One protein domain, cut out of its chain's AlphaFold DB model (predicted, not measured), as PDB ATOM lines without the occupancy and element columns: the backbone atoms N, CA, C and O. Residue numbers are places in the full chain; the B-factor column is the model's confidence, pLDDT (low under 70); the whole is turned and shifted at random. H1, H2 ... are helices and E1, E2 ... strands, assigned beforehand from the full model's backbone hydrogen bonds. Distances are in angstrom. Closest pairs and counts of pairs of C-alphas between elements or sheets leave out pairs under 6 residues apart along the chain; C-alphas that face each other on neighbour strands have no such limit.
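Overview. This is residues 170 to 196 and 207 to 244 of the 253 residues of an uncharacterized protein of Methanothrix sp (UniProt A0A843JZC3). A long two-stranded ribbon, E1 and E2, leads from the cut to a loose pair of short helices, H1 and H2, side by side near the end where E1 begins. The 65 printed residues run H1, E1, E2, H2, with an antiparallel sheet E1 - E2; the class is mixed, with under half in named elements. The whole is loose, radius of gyration of the C-alphas 14.6 A, spans 41 by 30 by 18 A.

Arrangement. Look first at E1, residues 183 to 189, and E2, residues 210 to 216, antiparallel at 169 degrees; N 186 and O 213 are within hydrogen-bond range at 2.8 A. H1, residues 170 to 178, and H2, residues 228 to 236, are close but not clearly touching; their closest C-alphas, Leu 176 and Lys 228, are 6.3 A apart. They run opposite ways at a shallow tilt of 21 degrees. Every O i to N i+4 pair in H1 and H2 is within hydrogen-bond range. H1 and E2 are apart, as are E1 and H2.

Along the chain. Find C-alpha 183 at (37.297, 62.060, 74.913); E1 runs 19.5 A from there, and E2 spans 19.3 A. H1 begins at C-alpha 170, (47.034, 46.202, 68.072), and spans 11.7 A; H2 spans 12.7 A.

Size, cuts and confidence. Residues 197 to 206 are not printed, a gap of 14.9 A between C-alphas 196 and 207. The link E2 to H2 is long. Confidence is under 70 at residues 171, 187 to 196, 207 to 212 and 241 to 244.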
ATOM      1  N   LYS A 170      45.709  45.817  67.556       72.62
ATOM      2  CA  LYS A 170      47.034  46.202  68.072       72.62
ATOM      3  C   LYS A 170      47.185  47.710  68.276       72.62
ATOM      4  O   LYS A 170      47.832  48.130  69.230       72.62
ATOM      5  N   LEU A 171      46.629  48.527  67.382       69.19
ATOM      6  CA  LEU A 171      46.685  49.983  67.494       69.19
ATOM      7  C   LEU A 171      45.747  50.487  68.596       69.19
ATOM      8  O   LEU A 171      46.133  51.370  69.365       69.19
ATOM      9  N   ILE A 172      44.561  49.883  68.723       73.62
ATOM     10  CA  ILE A 172      43.654  50.129  69.849       73.62
ATOM     11  C   ILE A 172      44.366  49.791  71.160       73.62
ATOM     12  O   ILE A 172      44.462  50.644  72.039       73.62
ATOM     13  N   ASP A 173      44.959  48.602  71.262       78.00
ATOM     14  CA  ASP A 173      45.723  48.166  72.428       78.00
ATOM     15  C   ASP A 173      46.901  49.098  72.705       78.00
ATOM     16  O   ASP A 173      47.126  49.475  73.849       78.00
ATOM     17  N   TYR A 174      47.642  49.530  71.684       79.81
ATOM     18  CA  TYR A 174      48.748  50.473  71.840       79.81
ATOM     19  C   TYR A 174      48.283  51.795  72.459       79.81
ATOM     20  O   TYR A 174      48.858  52.238  73.456       79.81
ATOM     21  N   TYR A 175      47.218  52.408  71.935       79.56
ATOM     22  CA  TYR A 175      46.678  53.651  72.491       79.56
ATOM     23  C   TYR A 175      46.051  53.442  73.871       79.56
ATOM     24  O   TYR A 175      46.263  54.255  74.772       79.56
ATOM     25  N   LEU A 176      45.352  52.329  74.088       79.44
ATOM     26  CA  LEU A 176      44.803  51.975  75.392       79.44
ATOM     27  C   LEU A 176      45.872  51.561  76.394       79.44
ATOM     28  O   LEU A 176      45.601  51.614  77.582       79.44
ATOM     29  N   ASN A 177      47.079  51.176  75.989       81.19
ATOM     30  CA  ASN A 177      48.170  50.811  76.895       81.19
ATOM     31  C   ASN A 177      49.096  51.993  77.168       81.19
ATOM     32  O   ASN A 177      49.354  52.296  78.331       81.19
ATOM     33  N   ARG A 178      49.520  52.710  76.128       82.38
ATOM     34  CA  ARG A 178      50.534  53.771  76.213       82.38
ATOM     35  C   ARG A 178      49.977  55.188  76.146       82.38
ATOM     36  O   ARG A 178      50.632  56.116  76.599       82.38
ATOM     37  N   GLY A 179      48.784  55.362  75.586       81.81
ATOM     38  CA  GLY A 179      48.104  56.649  75.523       81.81
ATOM     39  C   GLY A 179      47.200  56.903  76.728       81.81
ATOM     40  O   GLY A 179      47.061  56.075  77.637       81.81
ATOM     41  N   GLY A 180      46.541  58.058  76.701       82.50
ATOM     42  CA  GLY A 180      45.508  58.413  77.661       82.50
ATOM     43  C   GLY A 180      44.242  58.900  76.960       82.50
ATOM     44  O   GLY A 180      44.294  59.627  75.967       82.50
ATOM     45  N   LEU A 181      43.092  58.461  77.470       82.69
ATOM     46  CA  LEU A 181      41.786  58.739  76.882       82.69
ATOM     47  C   LEU A 181      41.390  60.195  77.157       82.69
ATOM     48  O   LEU A 181      41.219  60.580  78.308       82.69
ATOM     49  N   LYS A 182      41.247  61.019  76.115       85.75
ATOM     50  CA  LYS A 182      40.875  62.442  76.255       85.75
ATOM     51  C   LYS A 182      39.387  62.718  76.054       85.75
ATOM     52  O   LYS A 182      38.877  63.694  76.592       85.75
ATOM     53  N   LYS A 183      38.707  61.895  75.260       83.12
ATOM     54  CA  LYS A 183      37.297  62.060  74.913       83.12
ATOM     55  C   LYS A 183      36.697  60.695  74.612       83.12
ATOM     56  O   LYS A 183      37.347  59.884  73.957       83.12
ATOM     57  N   ILE A 184      35.466  60.472  75.048       80.12
ATOM     58  CA  ILE A 184      34.637  59.346  74.616       80.12
ATOM     59  C   ILE A 184      33.257  59.878  74.231       80.12
ATOM     60  O   ILE A 184      32.772  60.846  74.816       80.12
ATOM     61  N   ARG A 185      32.668  59.281  73.198       78.06
ATOM     62  CA  ARG A 185      31.381  59.668  72.626       78.06
ATOM     63  C   ARG A 185      30.537  58.411  72.478       78.06
ATOM     64  O   ARG A 185      30.938  57.506  71.752       78.06
ATOM     65  N   PHE A 186      29.392  58.375  73.140       75.50
ATOM     66  CA  PHE A 186      28.380  57.339  72.979       75.50
ATOM     67  C   PHE A 186      27.267  57.909  72.129       75.50
ATOM     68  O   PHE A 186      26.796  59.010  72.399       75.50
ATOM     69  N   ILE A 187      26.865  57.169  71.104       66.81
ATOM     70  CA  ILE A 187      25.785  57.578  70.219       66.81
ATOM     71  C   ILE A 187      24.733  56.481  70.271       66.81
ATOM     72  O   ILE A 187      24.990  55.359  69.837       66.81
ATOM     73  N   ARG A 188      23.567  56.790  70.840       62.47
ATOM     74  CA  ARG A 188      22.396  55.918  70.787       62.47
ATOM     75  C   ARG A 188      21.533  56.340  69.614       62.47
ATOM     76  O   ARG A 188      21.134  57.493  69.490       62.47
ATOM     77  N   PHE A 189      21.252  55.375  68.765       53.12
ATOM     78  CA  PHE A 189      20.526  55.534  67.523       53.12
ATOM     79  C   PHE A 189      19.088  55.046  67.709       53.12
ATOM     80  O   PHE A 189      18.905  53.922  68.160       53.12
ATOM     81  N   GLY A 190      18.095  55.885  67.384       55.06
ATOM     82  CA  GLY A 190      16.687  55.593  67.665       55.06
ATOM     83  C   GLY A 190      16.372  55.848  69.138       55.06
ATOM     84  O   GLY A 190      16.707  55.050  70.016       55.06
ATOM     85  N   MET A 191      15.772  57.002  69.429       50.19
ATOM     86  CA  MET A 191      15.181  57.234  70.742       50.19
ATOM     87  C   MET A 191      13.841  56.496  70.775       50.19
ATOM     88  O   MET A 191      12.884  56.917  70.136       50.19
ATOM     89  N   GLY A 192      13.769  55.383  71.506       48.84
ATOM     90  CA  GLY A 192      12.473  54.896  71.972       48.84
ATOM     91  C   GLY A 192      11.883  55.952  72.905       48.84
ATOM     92  O   GLY A 192      12.617  56.488  73.741       48.84
ATOM     93  N   LYS A 193      10.596  56.277  72.728       44.38
ATOM     94  CA  LYS A 193       9.859  57.199  73.599       44.38
ATOM     95  C   LYS A 193      10.088  56.800  75.054       44.38
ATOM     96  O   LYS A 193       9.752  55.684  75.442       44.38
ATOM     97  N   ASN A 194      10.702  57.707  75.806       44.22
ATOM     98  CA  ASN A 194      10.262  58.179  77.117       44.22
ATOM     99  C   ASN A 194      11.467  58.595  77.939       44.22
ATOM    100  O   ASN A 194      12.333  57.774  78.239       44.22
ATOM    101  N   ILE A 195      11.429  59.838  78.406       47.78
ATOM    102  CA  ILE A 195      11.682  60.016  79.831       47.78
ATOM    103  C   ILE A 195      10.430  60.613  80.503       47.78
ATOM    104  O   ILE A 195      10.097  60.132  81.576       47.78
ATOM    105  N   GLU A 196       9.624  61.475  79.851       49.88
ATOM    106  CA  GLU A 196       8.444  62.090  80.521       49.88
ATOM    107  C   GLU A 196       7.125  62.191  79.696       49.88
ATOM    108  O   GLU A 196       6.050  62.224  80.288       49.88
ATOM    109  N   GLN A 207       9.916  58.692  66.220       44.47
ATOM    110  CA  GLN A 207      10.664  59.925  65.992       44.47
ATOM    111  C   GLN A 207      12.113  59.618  65.585       44.47
ATOM    112  O   GLN A 207      12.869  58.964  66.310       44.47
ATOM    113  N   GLU A 208      12.520  60.145  64.428       48.00
ATOM    114  CA  GLU A 208      13.913  60.183  63.990       48.00
ATOM    115  C   GLU A 208      14.752  61.005  64.985       48.00
ATOM    116  O   GLU A 208      14.588  62.214  65.126       48.00
ATOM    117  N   GLY A 209      15.689  60.349  65.672       50.06
ATOM    118  CA  GLY A 209      16.576  61.004  66.630       50.06
ATOM    119  C   GLY A 209      17.792  60.156  66.996       50.06
ATOM    120  O   GLY A 209      17.819  58.931  66.817       50.06
ATOM    121  N   TYR A 210      18.839  60.808  67.498       58.00
ATOM    122  CA  TYR A 210      19.966  60.142  68.146       58.00
ATOM    123  C   TYR A 210      20.351  60.894  69.417       58.00
ATOM    124  O   TYR A 210      20.277  62.117  69.475       58.00
ATOM    125  N   MET A 211      20.755  60.151  70.440       62.94
ATOM    126  CA  MET A 211      21.277  60.701  71.686       62.94
ATOM    127  C   MET A 211      22.792  60.609  71.649       62.94
ATOM    128  O   MET A 211      23.334  59.533  71.392       62.94
ATOM    129  N   GLU A 212      23.481  61.713  71.918       67.62
ATOM    130  CA  GLU A 212      24.934  61.729  72.034       67.62
ATOM    131  C   GLU A 212      25.338  62.073  73.470       67.62
ATOM    132  O   GLU A 212      25.051  63.162  73.956       67.62
ATOM    133  N   LEU A 213      26.042  61.158  74.137       72.44
ATOM    134  CA  LEU A 213      26.709  61.432  75.407       72.44
ATOM    135  C   LEU A 213      28.204  61.594  75.148       72.44
ATOM    136  O   LEU A 213      28.871  60.669  74.679       72.44
ATOM    137  N   ILE A 214      28.743  62.764  75.478       78.38
ATOM    138  CA  ILE A 214      30.161  63.070  75.301       78.38
ATOM    139  C   ILE A 214      30.799  63.327  76.659       78.38
ATOM    140  O   ILE A 214      30.439  64.277  77.344       78.38
ATOM    141  N   ALA A 215      31.816  62.541  77.006       79.19
ATOM    142  CA  ALA A 215      32.669  62.830  78.150       79.19
ATOM    143  C   ALA A 215      34.038  63.321  77.672       79.19
ATOM    144  O   ALA A 215      34.662  62.732  76.783       79.19
ATOM    145  N   HIS A 216      34.510  64.403  78.285       83.31
ATOM    146  CA  HIS A 216      35.812  65.007  78.037       83.31
ATOM    147  C   HIS A 216      36.684  64.888  79.286       83.31
ATOM    148  O   HIS A 216      36.214  65.094  80.400       83.31
ATOM    149  N   ALA A 217      37.968  64.587  79.102       86.00
ATOM    150  CA  ALA A 217      38.954  64.780  80.155       86.00
ATOM    151  C   ALA A 217      39.116  66.278  80.441       86.00
ATOM    152  O   ALA A 217      38.996  67.108  79.532       86.00
ATOM    153  N   GLU A 218      39.466  66.612  81.682       82.62
ATOM    154  CA  GLU A 218      39.855  67.973  82.048       82.62
ATOM    155  C   GLU A 218      40.956  68.515  81.121       82.62
ATOM    156  O   GLU A 218      41.830  67.783  80.628       82.62
ATOM    157  N   ARG A 219      40.924  69.832  80.896       80.62
ATOM    158  CA  ARG A 219      41.978  70.530  80.156       80.62
ATOM    159  C   ARG A 219      43.282  70.459  80.958       80.62
ATOM    160  O   ARG A 219      43.282  70.653  82.167       80.62
ATOM    161  N   GLY A 220      44.393  70.181  80.278       77.25
ATOM    162  CA  GLY A 220      45.719  70.097  80.899       77.25
ATOM    163  C   GLY A 220      46.577  68.945  80.375       77.25
ATOM    164  O   GLY A 220      46.075  67.930  79.867       77.25
ATOM    165  N   PHE A 221      47.896  69.113  80.489       76.44
ATOM    166  CA  PHE A 221      48.865  68.062  80.188       76.44
ATOM    167  C   PHE A 221      48.680  66.892  81.168       76.44
ATOM    168  O   PHE A 221      48.431  67.100  82.351       76.44
ATOM    169  N   GLY A 222      48.712  65.654  80.667       78.88
ATOM    170  CA  GLY A 222      48.559  64.448  81.496       78.88
ATOM    171  C   GLY A 222      47.153  64.154  82.051       78.88
ATOM    172  O   GLY A 222      46.964  63.123  82.686       78.88
ATOM    173  N   LYS A 223      46.145  65.005  81.810       85.44
ATOM    174  CA  LYS A 223      44.759  64.762  82.258       85.44
ATOM    175  C   LYS A 223      44.031  63.780  81.340       85.44
ATOM    176  O   LYS A 223      43.922  64.048  80.147       85.44
ATOM    177  N   TYR A 224      43.495  62.681  81.860       86.56
ATOM    178  CA  TYR A 224      42.801  61.667  81.057       86.56
ATOM    179  C   TYR A 224      41.550  61.154  81.770       86.56
ATOM    180  O   TYR A 224      41.465  61.191  82.993       86.56
ATOM    181  N   LEU A 225      40.589  60.649  81.000       84.31
ATOM    182  CA  LEU A 225      39.411  59.971  81.520       84.31
ATOM    183  C   LEU A 225      39.815  58.643  82.186       84.31
ATOM    184  O   LEU A 225      40.511  57.836  81.557       84.31
ATOM    185  N   PRO A 226      39.319  58.347  83.400       83.19
ATOM    186  CA  PRO A 226      39.628  57.120  84.137       83.19
ATOM    187  C   PRO A 226      38.825  55.903  83.634       83.19
ATOM    188  O   PRO A 226      38.450  55.027  84.403       83.19
ATOM    189  N   LEU A 227      38.546  55.823  82.330       79.62
ATOM    190  CA  LEU A 227      37.727  54.761  81.724       79.62
ATOM    191  C   LEU A 227      38.557  53.704  80.984       79.62
ATOM    192  O   LEU A 227      38.014  52.759  80.426       79.62
ATOM    193  N   LYS A 228      39.885  53.842  80.983       78.44
ATOM    194  CA  LYS A 228      40.804  53.005  80.199       78.44
ATOM    195  C   LYS A 228      40.726  51.511  80.544       78.44
ATOM    196  O   LYS A 228      40.755  50.696  79.629       78.44
ATOM    197  N   GLY A 229      40.602  51.151  81.825       79.25
ATOM    198  CA  GLY A 229      40.415  49.754  82.250       79.25
ATOM    199  C   GLY A 229      39.070  49.185  81.792       79.25
ATOM    200  O   GLY A 229      39.032  48.192  81.074       79.25
ATOM    201  N   ARG A 230      37.981  49.905  82.093       79.31
ATOM    202  CA  ARG A 230      36.607  49.531  81.712       79.31
ATOM    203  C   ARG A 230      36.442  49.375  80.196       79.31
ATOM    204  O   ARG A 230      35.772  48.459  79.737       79.31
ATOM    205  N   LEU A 231      37.086  50.242  79.415       78.62
ATOM    206  CA  LEU A 231      37.049  50.192  77.954       78.62
ATOM    207  C   LEU A 231      37.787  48.967  77.392       78.62
ATOM    208  O   LEU A 231      37.344  48.399  76.401       78.62
ATOM    209  N   LYS A 232      38.884  48.528  78.027       78.62
ATOM    210  CA  LYS A 232      39.583  47.295  77.630       78.62
ATOM    211  C   LYS A 232      38.740  46.051  77.880       78.62
ATOM    212  O   LYS A 232      38.708  45.182  77.022       78.62
ATOM    213  N   GLU A 233      38.087  45.975  79.036       80.19
ATOM    214  CA  GLU A 233      37.177  44.870  79.364       80.19
ATOM    215  C   GLU A 233      36.016  44.820  78.365       80.19
ATOM    216  O   GLU A 233      35.729  43.769  77.806       80.19
ATOM    217  N   PHE A 234      35.424  45.976  78.044       78.88
ATOM    218  CA  PHE A 234      34.369  46.064  77.033       78.88
ATOM    219  C   PHE A 234      34.827  45.563  75.657       78.88
ATOM    220  O   PHE A 234      34.150  44.750  75.039       78.88
ATOM    221  N   LEU A 235      35.998  46.000  75.181       75.62
ATOM    222  CA  LEU A 235      36.516  45.592  73.868       75.62
ATOM    223  C   LEU A 235      36.868  44.103  73.773       75.62
ATOM    224  O   LEU A 235      36.921  43.567  72.672       75.62
ATOM    225  N   LYS A 236      37.121  43.443  74.906       79.88
ATOM    226  CA  LYS A 236      37.331  41.992  74.975       79.88
ATOM    227  C   LYS A 236      36.027  41.196  75.052       79.88
ATOM    228  O   LYS A 236      36.070  39.979  74.931       79.88
ATOM    229  N   GLY A 237      34.890  41.871  75.232       76.12
ATOM    230  CA  GLY A 237      33.593  41.242  75.494       76.12
ATOM    231  C   GLY A 237      33.344  40.922  76.972       76.12
ATOM    232  O   GLY A 237      32.286  40.404  77.305       76.12
ATOM    233  N   ASP A 238      34.269  41.281  77.867       77.12
ATOM    234  CA  ASP A 238      34.206  40.969  79.304       77.12
ATOM    235  C   ASP A 238      33.302  41.942  80.090       77.12
ATOM    236  O   ASP A 238      33.091  41.788  81.294       77.12
ATOM    237  N   ARG A 239      32.785  42.992  79.436       70.81
ATOM    238  CA  ARG A 239      31.917  44.011  80.045       70.81
ATOM    239  C   ARG A 239      30.877  44.501  79.042       70.81
ATOM    240  O   ARG A 239      31.202  44.783  77.897       70.81
ATOM    241  N   GLU A 240      29.641  44.690  79.496       70.06
ATOM    242  CA  GLU A 240      28.556  45.278  78.699       70.06
ATOM    243  C   GLU A 240      28.688  46.807  78.572       70.06
ATOM    244  O   GLU A 240      29.138  47.486  79.501       70.06
ATOM    245  N   LEU A 241      28.221  47.376  77.451       58.38
ATOM    246  CA  LEU A 241      28.273  48.825  77.176       58.38
ATOM    247  C   LEU A 241      27.605  49.663  78.280       58.38
ATOM    248  O   LEU A 241      28.113  50.716  78.657       58.38
ATOM    249  N   GLN A 242      26.494  49.167  78.828       59.81
ATOM    250  CA  GLN A 242      25.721  49.824  79.889       59.81
ATOM    251  C   GLN A 242      26.520  49.982  81.194       59.81
ATOM    252  O   GLN A 242      26.230  50.859  81.995       59.81
ATOM    253  N   ARG A 243      27.571  49.173  81.390       57.81
ATOM    254  CA  ARG A 243      28.433  49.180  82.584       57.81
ATOM    255  C   ARG A 243      29.740  49.946  82.371       57.81
ATOM    256  O   ARG A 243      30.647  49.877  83.208       57.81
ATOM    257  N   LEU A 244      29.900  50.618  81.228       56.53
ATOM    258  CA  LEU A 244      31.126  51.343  80.878       56.53
ATOM    259  C   LEU A 244      31.200  52.687  81.613       56.53
ATOM    260  O   LEU A 244      32.269  53.075  82.092       56.53
TER     261      LEU A 244